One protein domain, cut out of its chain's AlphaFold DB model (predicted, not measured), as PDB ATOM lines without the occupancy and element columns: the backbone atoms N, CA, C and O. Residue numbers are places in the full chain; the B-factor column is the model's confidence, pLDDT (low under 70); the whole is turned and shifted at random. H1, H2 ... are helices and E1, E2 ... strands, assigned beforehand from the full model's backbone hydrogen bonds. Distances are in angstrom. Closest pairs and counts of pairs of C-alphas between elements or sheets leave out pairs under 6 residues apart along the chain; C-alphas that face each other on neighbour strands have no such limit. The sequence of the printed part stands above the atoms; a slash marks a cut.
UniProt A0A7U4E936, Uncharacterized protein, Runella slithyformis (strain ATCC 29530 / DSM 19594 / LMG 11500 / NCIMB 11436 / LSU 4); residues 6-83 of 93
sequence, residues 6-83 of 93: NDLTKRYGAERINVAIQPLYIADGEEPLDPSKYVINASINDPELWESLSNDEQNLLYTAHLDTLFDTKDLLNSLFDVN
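Overview. This is residues 6 to 83 of the 93 residues of an uncharacterized protein of Runella slithyformis (strain ATCC 29530 / DSM 19594 / LMG 11500 / NCIMB 11436 / LSU 4) (UniProt A0A7U4E936). A two-stranded antiparallel hairpin, E1 and E2, and the long helix H4 reach toward one end of an elongated model; three short helices, H1, H2 and H3, gather near H4's beginning. Residues 77 to 83 stick out. The 78 printed residues include, in order, H1 H2 E1 E2 H3 H4; mostly helix, loose, radius of gyration of the C-alphas 15.0 A, spans 45 by 24 by 20 A.

Along the chain. Find E1 at residues 24 to 27 and E2 at 38 to 41. H4 runs 38.4 A from C-alpha 55 at (-21.056, 19.813, -48.076) to C-alpha 81 at (-56.627, 17.667, -33.869). Look for H1 at residues 6 to 12, H2 at 14 to 21, H3 at 47 to 52.

Arrangement. In the hairpin, at 147 degrees, N 26 and O 39 are within hydrogen-bond range, 3.1 A. H4, with residues 61 to 68 alone, touches H2, about perpendicular at 74 degrees; the closest C-alphas, Ile 21 and His 65, are 4.3 A apart. H1 and H2 only just touch, only at the corner, with 3 pairs of C-alphas within 8 A, the closest Thr 9 and Ile 17, 6.1 A. H3 is close but not clearly touching H4; the closest C-alphas, Trp 50 and Gln 58, are 6.4 A apart. In H1, H2, H3 and H4 every O i to N i+4 pair is within hydrogen-bond range.

Size, cuts and confidence. The farthest C-alphas, Asp 7 and Leu 33, are 45.7 A apart. The printed part has no cut and no long link. Residues 25 to 42 and 77 to 83 have pLDDT under 70.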
ATOM      1  N   ASN A   6     -33.172  23.694 -57.245       88.25
ATOM      2  CA  ASN A   6     -33.392  23.618 -58.689       88.25
ATOM      3  C   ASN A   6     -32.147  23.154 -59.461       88.25
ATOM      4  O   ASN A   6     -32.283  22.461 -60.468       88.25
ATOM      5  N   ASP A   7     -30.939  23.497 -59.014       90.19
ATOM      6  CA  ASP A   7     -29.700  23.051 -59.661       90.19
ATOM      7  C   ASP A   7     -29.398  21.580 -59.364       90.19
ATOM      8  O   ASP A   7     -28.863  20.873 -60.221       90.19
ATOM      9  N   LEU A   8     -29.764  21.093 -58.174       89.06
ATOM     10  CA  LEU A   8     -29.728  19.663 -57.848       89.06
ATOM     11  C   LEU A   8     -30.777  18.890 -58.655       89.06
ATOM     12  O   LEU A   8     -30.457  17.891 -59.292       89.06
ATOM     13  N   THR A   9     -31.996  19.420 -58.735       91.31
ATOM     14  CA  THR A   9     -33.112  18.861 -59.516       91.31
ATOM     15  C   THR A   9     -32.759  18.722 -60.997       91.31
ATOM     16  O   THR A   9     -33.035  17.692 -61.606       91.31
ATOM     17  N   LYS A  10     -32.096  19.723 -61.591       91.88
ATOM     18  CA  LYS A  10     -31.637  19.661 -62.991       91.88
ATOM     19  C   LYS A  10     -30.548  18.613 -63.226       91.88
ATOM     20  O   LYS A  10     -30.467  18.084 -64.329       91.88
ATOM     21  N   ARG A  11     -29.697  18.349 -62.229       92.06
ATOM     22  CA  ARG A  11     -28.568  17.414 -62.347       92.06
ATOM     23  C   ARG A  11     -28.963  15.965 -62.096       92.06
ATOM     24  O   ARG A  11     -28.563  15.095 -62.858       92.06
ATOM     25  N   TYR A  12     -29.735  15.723 -61.043       90.81
ATOM     26  CA  TYR A  12     -30.065  14.376 -60.571       90.81
ATOM     27  C   TYR A  12     -31.491  13.940 -60.929       90.81
ATOM     28  O   TYR A  12     -31.824  12.767 -60.789       90.81
ATOM     29  N   GLY A  13     -32.314  14.865 -61.430       93.38
ATOM     30  CA  GLY A  13     -33.718  14.633 -61.755       93.38
ATOM     31  C   GLY A  13     -34.646  14.937 -60.578       93.38
ATOM     32  O   GLY A  13     -34.314  14.704 -59.417       93.38
ATOM     33  N   ALA A  14     -35.838  15.449 -60.886       90.88
ATOM     34  CA  ALA A  14     -36.821  15.836 -59.873       90.88
ATOM     35  C   ALA A  14     -37.335  14.655 -59.047       90.88
ATOM     36  O   ALA A  14     -37.505  14.781 -57.842       90.88
ATOM     37  N   GLU A  15     -37.540  13.500 -59.679       91.38
ATOM     38  CA  GLU A  15     -38.002  12.288 -59.000       91.38
ATOM     39  C   GLU A  15     -37.022  11.849 -57.909       91.38
ATOM     40  O   GLU A  15     -37.419  11.652 -56.764       91.38
ATOM     41  N   ARG A  16     -35.729  11.792 -58.240       91.31
ATOM     42  CA  ARG A  16     -34.683  11.385 -57.301       91.31
ATOM     43  C   ARG A  16     -34.551  12.361 -56.132       91.31
ATOM     44  O   ARG A  16     -34.483  11.924 -54.989       91.31
ATOM     45  N   ILE A  17     -34.568  13.670 -56.403       92.31
ATOM     46  CA  ILE A  17     -34.539  14.689 -55.343       92.31
ATOM     47  C   ILE A  17     -35.771  14.575 -54.442       92.31
ATOM     48  O   ILE A  17     -35.617  14.593 -53.225       92.31
ATOM     49  N   ASN A  18     -36.963  14.393 -55.014       89.12
ATOM     50  CA  ASN A  18     -38.196  14.230 -54.243       89.12
ATOM     51  C   ASN A  18     -38.143  13.000 -53.334       89.12
ATOM     52  O   ASN A  18     -38.492  13.103 -52.164       89.12
ATOM     53  N   VAL A  19     -37.673  11.857 -53.836       88.44
ATOM     54  CA  VAL A  19     -37.500  10.646 -53.017       88.44
ATOM     55  C   VAL A  19     -36.495  10.890 -51.892       88.44
ATOM     56  O   VAL A  19     -36.763  10.533 -50.745       88.44
ATOM     57  N   ALA A  20     -35.366  11.535 -52.198       88.25
ATOM     58  CA  ALA A  20     -34.302  11.788 -51.234       88.25
ATOM     59  C   ALA A  20     -34.753  12.668 -50.056       88.25
ATOM     60  O   ALA A  20     -34.354  12.400 -48.924       88.25
ATOM     61  N   ILE A  21     -35.583  13.687 -50.312       89.50
ATOM     62  CA  ILE A  21     -36.061  14.624 -49.280       89.50
ATOM     63  C   ILE A  21     -37.368  14.192 -48.610       89.50
ATOM     64  O   ILE A  21     -37.786  14.833 -47.648       89.50
ATOM     65  N   GLN A  22     -38.038  13.144 -49.091       85.75
ATOM     66  CA  GLN A  22     -39.328  12.748 -48.533       85.75
ATOM     67  C   GLN A  22     -39.193  12.192 -47.107       85.75
ATOM     68  O   GLN A  22     -38.306  11.387 -46.838       85.75
ATOM     69  N   PRO A  23     -40.076  12.564 -46.170       78.44
ATOM     70  CA  PRO A  23     -40.114  11.925 -44.863       78.44
ATOM     71  C   PRO A  23     -40.515  10.449 -44.996       78.44
ATOM     72  O   PRO A  23     -41.494  10.129 -45.673       78.44
ATOM     73  N   LEU A  24     -39.782   9.544 -44.341       70.31
ATOM     74  CA  LEU A  24     -40.202   8.145 -44.230       70.31
ATOM     75  C   LEU A  24     -41.166   7.977 -43.066       70.31
ATOM     76  O   LEU A  24     -40.866   8.365 -41.936       70.31
ATOM     77  N   TYR A  25     -42.286   7.326 -43.362       66.31
ATOM     78  CA  TYR A  25     -43.263   6.887 -42.383       66.31
ATOM     79  C   TYR A  25     -42.994   5.434 -42.044       66.31
ATOM     80  O   TYR A  25     -43.161   4.547 -42.884       66.31
ATOM     81  N   ILE A  26     -42.592   5.190 -40.806       62.19
ATOM     82  CA  ILE A  26     -42.500   3.838 -40.275       62.19
ATOM     83  C   ILE A  26     -43.742   3.647 -39.410       62.19
ATOM     84  O   ILE A  26     -43.914   4.338 -38.406       62.19
ATOM     85  N   ALA A  27     -44.639   2.763 -39.849       57.38
ATOM     86  CA  ALA A  27     -45.720   2.292 -38.999       57.38
ATOM     87  C   ALA A  27     -45.084   1.428 -37.908       57.38
ATOM     88  O   ALA A  27     -44.478   0.400 -38.223       57.38
ATOM     89  N   ASP A  28     -45.174   1.865 -36.652       58.31
ATOM     90  CA  ASP A  28     -44.790   1.016 -35.532       58.31
ATOM     91  C   ASP A  28     -45.788  -0.148 -35.486       58.31
ATOM     92  O   ASP A  28     -46.996   0.054 -35.357       58.31
ATOM     93  N   GLY A  29     -45.303  -1.358 -35.757       52.34
ATOM     94  CA  GLY A  29     -46.119  -2.542 -36.043       52.34
ATOM     95  C   GLY A  29     -46.767  -3.184 -34.817       52.34
ATOM     96  O   GLY A  29     -47.058  -4.377 -34.856       52.34
ATOM     97  N   GLU A  30     -46.966  -2.438 -33.735       50.50
ATOM     98  CA  GLU A  30     -47.440  -2.981 -32.467       50.50
ATOM     99  C   GLU A  30     -48.933  -2.669 -32.275       50.50
ATOM    100  O   GLU A  30     -49.354  -1.533 -32.096       50.50
ATOM    101  N   GLU A  31     -49.698  -3.760 -32.335       46.06
ATOM    102  CA  GLU A  31     -51.100  -3.960 -31.958       46.06
ATOM    103  C   GLU A  31     -52.218  -3.302 -32.809       46.06
ATOM    104  O   GLU A  31     -52.291  -2.088 -32.969       46.06
ATOM    105  N   PRO A  32     -53.203  -4.096 -33.296       50.56
ATOM    106  CA  PRO A  32     -54.305  -3.625 -34.149       50.56
ATOM    107  C   PRO A  32     -55.324  -2.695 -33.454       50.56
ATOM    108  O   PRO A  32     -56.360  -2.391 -34.046       50.56
ATOM    109  N   LEU A  33     -55.071  -2.277 -32.210       50.06
ATOM    110  CA  LEU A  33     -55.967  -1.445 -31.399       50.06
ATOM    111  C   LEU A  33     -55.313  -0.154 -30.875       50.06
ATOM    112  O   LEU A  33     -56.035   0.671 -30.319       50.06
ATOM    113  N   ASP A  34     -54.006   0.049 -31.066       50.03
ATOM    114  CA  ASP A  34     -53.334   1.315 -30.739       50.03
ATOM    115  C   ASP A  34     -53.339   2.201 -32.008       50.03
ATOM    116  O   ASP A  34     -53.143   1.679 -33.116       50.03
ATOM    117  N   PRO A  35     -53.603   3.522 -31.931       50.50
ATOM    118  CA  PRO A  35     -53.510   4.374 -33.105       50.50
ATOM    119  C   PRO A  35     -52.066   4.307 -33.593       50.50
ATOM    120  O   PRO A  35     -51.152   4.683 -32.860       50.50
ATOM    121  N   SER A  36     -51.866   3.796 -34.812       53.94
ATOM    122  CA  SER A  36     -50.543   3.590 -35.395       53.94
ATOM    123  C   SER A  36     -49.713   4.861 -35.233       53.94
ATOM    124  O   SER A  36     -49.977   5.876 -35.883       53.94
ATOM    125  N   LYS A  37     -48.723   4.830 -34.335       54.69
ATOM    126  CA  LYS A  37     -47.795   5.945 -34.167       54.69
ATOM    127  C   LYS A  37     -46.887   5.933 -35.382       54.69
ATOM    128  O   LYS A  37     -45.965   5.130 -35.484       54.69
ATOM    129  N   TYR A  38     -47.187   6.803 -36.337       57.44
ATOM    130  CA  TYR A  38     -46.301   7.039 -37.462       57.44
ATOM    131  C   TYR A  38     -45.052   7.753 -36.949       57.44
ATOM    132  O   TYR A  38     -45.113   8.909 -36.525       57.44
ATOM    133  N   VAL A  39     -43.915   7.062 -36.972       57.84
ATOM    134  CA  VAL A  39     -42.624   7.680 -36.667       57.84
ATOM    135  C   VAL A  39     -42.086   8.298 -37.952       57.84
ATOM    136  O   VAL A  39     -41.896   7.599 -38.949       57.84
ATOM    137  N   ILE A  40     -41.845   9.610 -37.919       61.66
ATOM    138  CA  ILE A  40     -41.234  10.351 -39.024       61.66
ATOM    139  C   ILE A  40     -39.711  10.331 -38.842       61.66
ATOM    140  O   ILE A  40     -39.201  10.846 -37.845       61.66
ATOM    141  N   ASN A  41     -38.977   9.745 -39.791       65.62
ATOM    142  CA  ASN A  41     -37.510   9.756 -39.778       65.62
ATOM    143  C   ASN A  41     -36.962  11.046 -40.421       65.62
ATOM    144  O   ASN A  41     -37.390  11.413 -41.513       65.62
ATOM    145  N   ALA A  42     -35.985  11.689 -39.770       65.38
ATOM    146  CA  ALA A  42     -35.288  12.893 -40.244       65.38
ATOM    147  C   ALA A  42     -34.047  12.590 -41.115       65.38
ATOM    148  O   ALA A  42     -33.101  13.379 -41.173       65.38
ATOM    149  N   SER A  43     -34.007  11.407 -41.729       72.50
ATOM    150  CA  SER A  43     -32.888  10.953 -42.558       72.50
ATOM    151  C   SER A  43     -33.185  11.158 -44.042       72.50
ATOM    152  O   SER A  43     -34.317  10.992 -44.482       72.50
ATOM    153  N   ILE A  44     -32.141  11.449 -44.821       82.69
ATOM    154  CA  ILE A  44     -32.200  11.472 -46.289       82.69
ATOM    155  C   ILE A  44     -32.302  10.040 -46.829       82.69
ATOM    156  O   ILE A  44     -31.543   9.163 -46.417       82.69
ATOM    157  N   ASN A  45     -33.199   9.811 -47.792       85.56
ATOM    158  CA  ASN A  45     -33.529   8.461 -48.287       85.56
ATOM    159  C   ASN A  45     -32.675   7.969 -49.459       85.56
ATOM    160  O   ASN A  45     -32.941   6.903 -50.011       85.56
ATOM    161  N   ASP A  46     -31.673   8.740 -49.871       87.62
ATOM    162  CA  ASP A  46     -30.788   8.397 -50.984       87.62
ATOM    163  C   ASP A  46     -29.320   8.572 -50.555       87.62
ATOM    164  O   ASP A  46     -28.741   9.649 -50.737       87.62
ATOM    165  N   PRO A  47     -28.718   7.535 -49.936       87.00
ATOM    166  CA  PRO A  47     -27.331   7.579 -49.476       87.00
ATOM    167  C   PRO A  47     -26.334   7.778 -50.621       87.00
ATOM    168  O   PRO A  47     -25.357   8.505 -50.469       87.00
ATOM    169  N   GLU A  48     -26.599   7.186 -51.790       90.06
ATOM    170  CA  GLU A  48     -25.734   7.323 -52.966       90.06
ATOM    171  C   GLU A  48     -25.714   8.764 -53.482       90.06
ATOM    172  O   GLU A  48     -24.662   9.294 -53.844       90.06
ATOM    173  N   LEU A  49     -26.881   9.418 -53.505       90.25
ATOM    174  CA  LEU A  49     -26.964  10.837 -53.815       90.25
ATOM    175  C   LEU A  49     -26.190  11.626 -52.766       90.25
ATOM    176  O   LEU A  49     -25.326  12.409 -53.146       90.25
ATOM    177  N   TRP A  50     -26.451  11.392 -51.479       89.12
ATOM    178  CA  TRP A  50     -25.816  12.105 -50.371       89.12
ATOM    179  C   TRP A  50     -24.284  12.085 -50.442       89.12
ATOM    180  O   TRP A  50     -23.648  13.134 -50.339       89.12
ATOM    181  N   GLU A  51     -23.689  10.919 -50.692       91.56
ATOM    182  CA  GLU A  51     -22.236  10.755 -50.833       91.56
ATOM    183  C   GLU A  51     -21.664  11.450 -52.077       91.56
ATOM    184  O   GLU A  51     -20.495  11.836 -52.092       91.56
ATOM    185  N   SER A  52     -22.479  11.642 -53.119       90.75
ATOM    186  CA  SER A  52     -22.070  12.331 -54.348       90.75
ATOM    187  C   SER A  52     -22.098  13.863 -54.248       90.75
ATOM    188  O   SER A  52     -21.578  14.540 -55.139       90.75
ATOM    189  N   LEU A  53     -22.717  14.409 -53.198       90.81
ATOM    190  CA  LEU A  53     -22.894  15.844 -52.993       90.81
ATOM    191  C   LEU A  53     -21.727  16.457 -52.213       90.81
ATOM    192  O   LEU A  53     -21.155  15.851 -51.310       90.81
ATOM    193  N   SER A  54     -21.408  17.711 -52.523       93.38
ATOM    194  CA  SER A  54     -20.547  18.540 -51.677       93.38
ATOM    195  C   SER A  54     -21.253  18.935 -50.372       93.38
ATOM    196  O   SER A  54     -22.478  18.902 -50.283       93.38
ATOM    197  N   ASN A  55     -20.494  19.386 -49.367       91.31
ATOM    198  CA  ASN A  55     -21.056  19.813 -48.076       91.31
ATOM    199  C   ASN A  55     -22.154  20.886 -48.218       91.31
ATOM    200  O   ASN A  55     -23.160  20.840 -47.514       91.31
ATOM    201  N   ASP A  56     -21.989  21.838 -49.140       91.56
ATOM    202  CA  ASP A  56     -22.983  22.895 -49.365       91.56
ATOM    203  C   ASP A  56     -24.276  22.337 -49.978       91.56
ATOM    204  O   ASP A  56     -25.379  22.769 -49.645       91.56
ATOM    205  N   GLU A  57     -24.153  21.333 -50.845       91.69
ATOM    206  CA  GLU A  57     -25.285  20.646 -51.466       91.69
ATOM    207  C   GLU A  57     -25.996  19.706 -50.496       91.69
ATOM    208  O   GLU A  57     -27.223  19.639 -50.512       91.69
ATOM    209  N   GLN A  58     -25.247  19.032 -49.623       91.25
ATOM    210  CA  GLN A  58     -25.797  18.240 -48.525       91.25
ATOM    211  C   GLN A  58     -26.616  19.120 -47.578       91.25
ATOM    212  O   GLN A  58     -27.758  18.788 -47.272       91.25
ATOM    213  N   ASN A  59     -26.088  20.281 -47.176       90.06
ATOM    214  CA  ASN A  59     -26.812  21.238 -46.333       90.06
ATOM    215  C   ASN A  59     -28.094  21.753 -47.000       90.06
ATOM    216  O   ASN A  59     -29.127  21.898 -46.344       90.06
ATOM    217  N   LEU A  60     -28.042  22.009 -48.308       91.06
ATOM    218  CA  LEU A  60     -29.204  22.420 -49.086       91.06
ATOM    219  C   LEU A  60     -30.266  21.311 -49.151       91.06
ATOM    220  O   LEU A  60     -31.443  21.579 -48.915       91.06
ATOM    221  N   LEU A  61     -29.857  20.074 -49.448       89.69
ATOM    222  CA  LEU A  61     -30.758  18.923 -49.515       89.69
ATOM    223  C   LEU A  61     -31.376  18.622 -48.142       89.69
ATOM    224  O   LEU A  61     -32.570  18.355 -48.046       89.69
ATOM    225  N   TYR A  62     -30.578  18.726 -47.080       88.75
ATOM    226  CA  TYR A  62     -31.025  18.533 -45.705       88.75
ATOM    227  C   TYR A  62     -32.017  19.609 -45.260       88.75
ATOM    228  O   TYR A  62     -33.038  19.285 -44.664       88.75
ATOM    229  N   THR A  63     -31.777  20.878 -45.606       89.75
ATOM    230  CA  THR A  63     -32.747  21.958 -45.350       89.75
ATOM    231  C   THR A  63     -34.080  21.670 -46.044       89.75
ATOM    232  O   THR A  63     -35.120  21.722 -45.402       89.75
ATOM    233  N   ALA A  64     -34.052  21.272 -47.321       89.00
ATOM    234  CA  ALA A  64     -35.269  20.928 -48.059       89.00
ATOM    235  C   ALA A  64     -36.017  19.724 -47.454       89.00
ATOM    236  O   ALA A  64     -37.250  19.695 -47.435       89.00
ATOM    237  N   HIS A  65     -35.283  18.736 -46.937       88.62
ATOM    238  CA  HIS A  65     -35.863  17.616 -46.202       88.62
ATOM    239  C   HIS A  65     -36.537  18.068 -44.903       88.62
ATOM    240  O   HIS A  65     -37.674  17.679 -44.648       88.62
ATOM    241  N   LEU A  66     -35.877  18.917 -44.110       86.31
ATOM    242  CA  LEU A  66     -36.455  19.454 -42.879       86.31
ATOM    243  C   LEU A  66     -37.713  20.280 -43.146       86.31
ATOM    244  O   LEU A  66     -38.700  20.087 -42.444       86.31
ATOM    245  N   ASP A  67     -37.708  21.140 -44.165       87.50
ATOM    246  CA  ASP A  67     -38.893  21.916 -44.553       87.50
ATOM    247  C   ASP A  67     -40.068  20.979 -44.882       87.50
ATOM    248  O   ASP A  67     -41.162  21.122 -44.340       87.50
ATOM    249  N   THR A  68     -39.809  19.932 -45.674       85.50
ATOM    250  CA  THR A  68     -40.820  18.917 -46.009       85.50
ATOM    251  C   THR A  68     -41.316  18.171 -44.764       85.50
ATOM    252  O   THR A  68     -42.503  17.858 -44.649       85.50
ATOM    253  N   LEU A  69     -40.421  17.876 -43.818       82.50
ATOM    254  CA  LEU A  69     -40.735  17.207 -42.558       82.50
ATOM    255  C   LEU A  69     -41.616  18.076 -41.649       82.50
ATOM    256  O   LEU A  69     -42.564  17.557 -41.059       82.50
ATOM    257  N   PHE A  70     -41.340  19.379 -41.556       82.06
ATOM    258  CA  PHE A  70     -42.164  20.329 -40.804       82.06
ATOM    259  C   PHE A  70     -43.557  20.471 -41.416       82.06
ATOM    260  O   PHE A  70     -44.537  20.248 -40.704       82.06
ATOM    261  N   ASP A  71     -43.650  20.713 -42.725       82.25
ATOM    262  CA  ASP A  71     -44.933  20.821 -43.435       82.25
ATOM    263  C   ASP A  71     -45.790  19.562 -43.240       82.25
ATOM    264  O   ASP A  71     -46.998  19.613 -43.000       82.25
ATOM    265  N   THR A  72     -45.139  18.402 -43.299       76.50
ATOM    266  CA  THR A  72     -45.783  17.106 -43.097       76.50
ATOM    267  C   THR A  72     -46.274  16.923 -41.663       76.50
ATOM    268  O   THR A  72     -47.392  16.457 -41.441       76.50
ATOM    269  N   LYS A  73     -45.455  17.286 -40.673       74.81
ATOM    270  CA  LYS A  73     -45.820  17.191 -39.258       74.81
ATOM    271  C   LYS A  73     -46.999  18.104 -38.928       74.81
ATOM    272  O   LYS A  73     -47.911  17.672 -38.225       74.81
ATOM    273  N   ASP A  74     -47.002  19.324 -39.449       78.25
ATOM    274  CA  ASP A  74     -48.090  20.277 -39.240       78.25
ATOM    275  C   ASP A  74     -49.395  19.788 -39.880       78.25
ATOM    276  O   ASP A  74     -50.462  19.880 -39.266       78.25
ATOM    277  N   LEU A  75     -49.314  19.177 -41.068       74.12
ATOM    278  CA  LEU A  75     -50.460  18.534 -41.708       74.12
ATOM    279  C   LEU A  75     -51.013  17.379 -40.859       74.12
ATOM    280  O   LEU A  75     -52.224  17.290 -40.671       74.12
ATOM    281  N   LEU A  76     -50.149  16.507 -40.332       70.94
ATOM    282  CA  LEU A  76     -50.573  15.386 -39.488       70.94
ATOM    283  C   LEU A  76     -51.210  15.869 -38.188       70.94
ATOM    284  O   LEU A  76     -52.301  15.415 -37.857       70.94
ATOM    285  N   ASN A  77     -50.574  16.809 -37.485       69.25
ATOM    286  CA  ASN A  77     -51.140  17.394 -36.268       69.25
ATOM    287  C   ASN A  77     -52.527  17.982 -36.545       69.25
ATOM    288  O   ASN A  77     -53.461  17.702 -35.808       69.25
ATOM    289  N   SER A  78     -52.690  18.693 -37.664       68.88
ATOM    290  CA  SER A  78     -53.991  19.238 -38.069       68.88
ATOM    291  C   SER A  78     -55.038  18.145 -38.327       68.88
ATOM    292  O   SER A  78     -56.207  18.328 -38.010       68.88
ATOM    293  N   LEU A  79     -54.652  17.000 -38.901       65.62
ATOM    294  CA  LEU A  79     -55.563  15.871 -39.132       65.62
ATOM    295  C   LEU A  79     -55.938  15.134 -37.837       65.62
ATOM    296  O   LEU A  79     -57.046  14.603 -37.743       65.62
ATOM    297  N   PHE A  80     -55.035  15.077 -36.857       62.97
ATOM    298  CA  PHE A  80     -55.295  14.452 -35.560       62.97
ATOM    299  C   PHE A  80     -56.082  15.370 -34.615       62.97
ATOM    300  O   PHE A  80     -57.003  14.878 -33.972       62.97
ATOM    301  N   ASP A  81     -55.828  16.681 -34.618       58.91
ATOM    302  CA  ASP A  81     -56.627  17.667 -33.869       58.91
ATOM    303  C   ASP A  81     -58.091  17.689 -34.343       58.91
ATOM    304  O   ASP A  81     -59.008  17.871 -33.550       58.91
ATOM    305  N   VAL A  82     -58.349  17.438 -35.633       51.81
ATOM    306  CA  VAL A  82     -59.720  17.317 -36.174       51.81
ATOM    307  C   VAL A  82     -60.417  16.017 -35.730       51.81
ATOM    308  O   VAL A  82     -61.636  15.902 -35.851       51.81
ATOM    309  N   ASN A  83     -59.670  15.043 -35.200       47.88
ATOM    310  CA  ASN A  83     -60.174  13.741 -34.758       47.88
ATOM    311  C   ASN A  83     -60.254  13.580 -33.232       47.88
ATOM    312  O   ASN A  83     -60.553  12.472 -32.792       47.88
TER     313      ASN A  83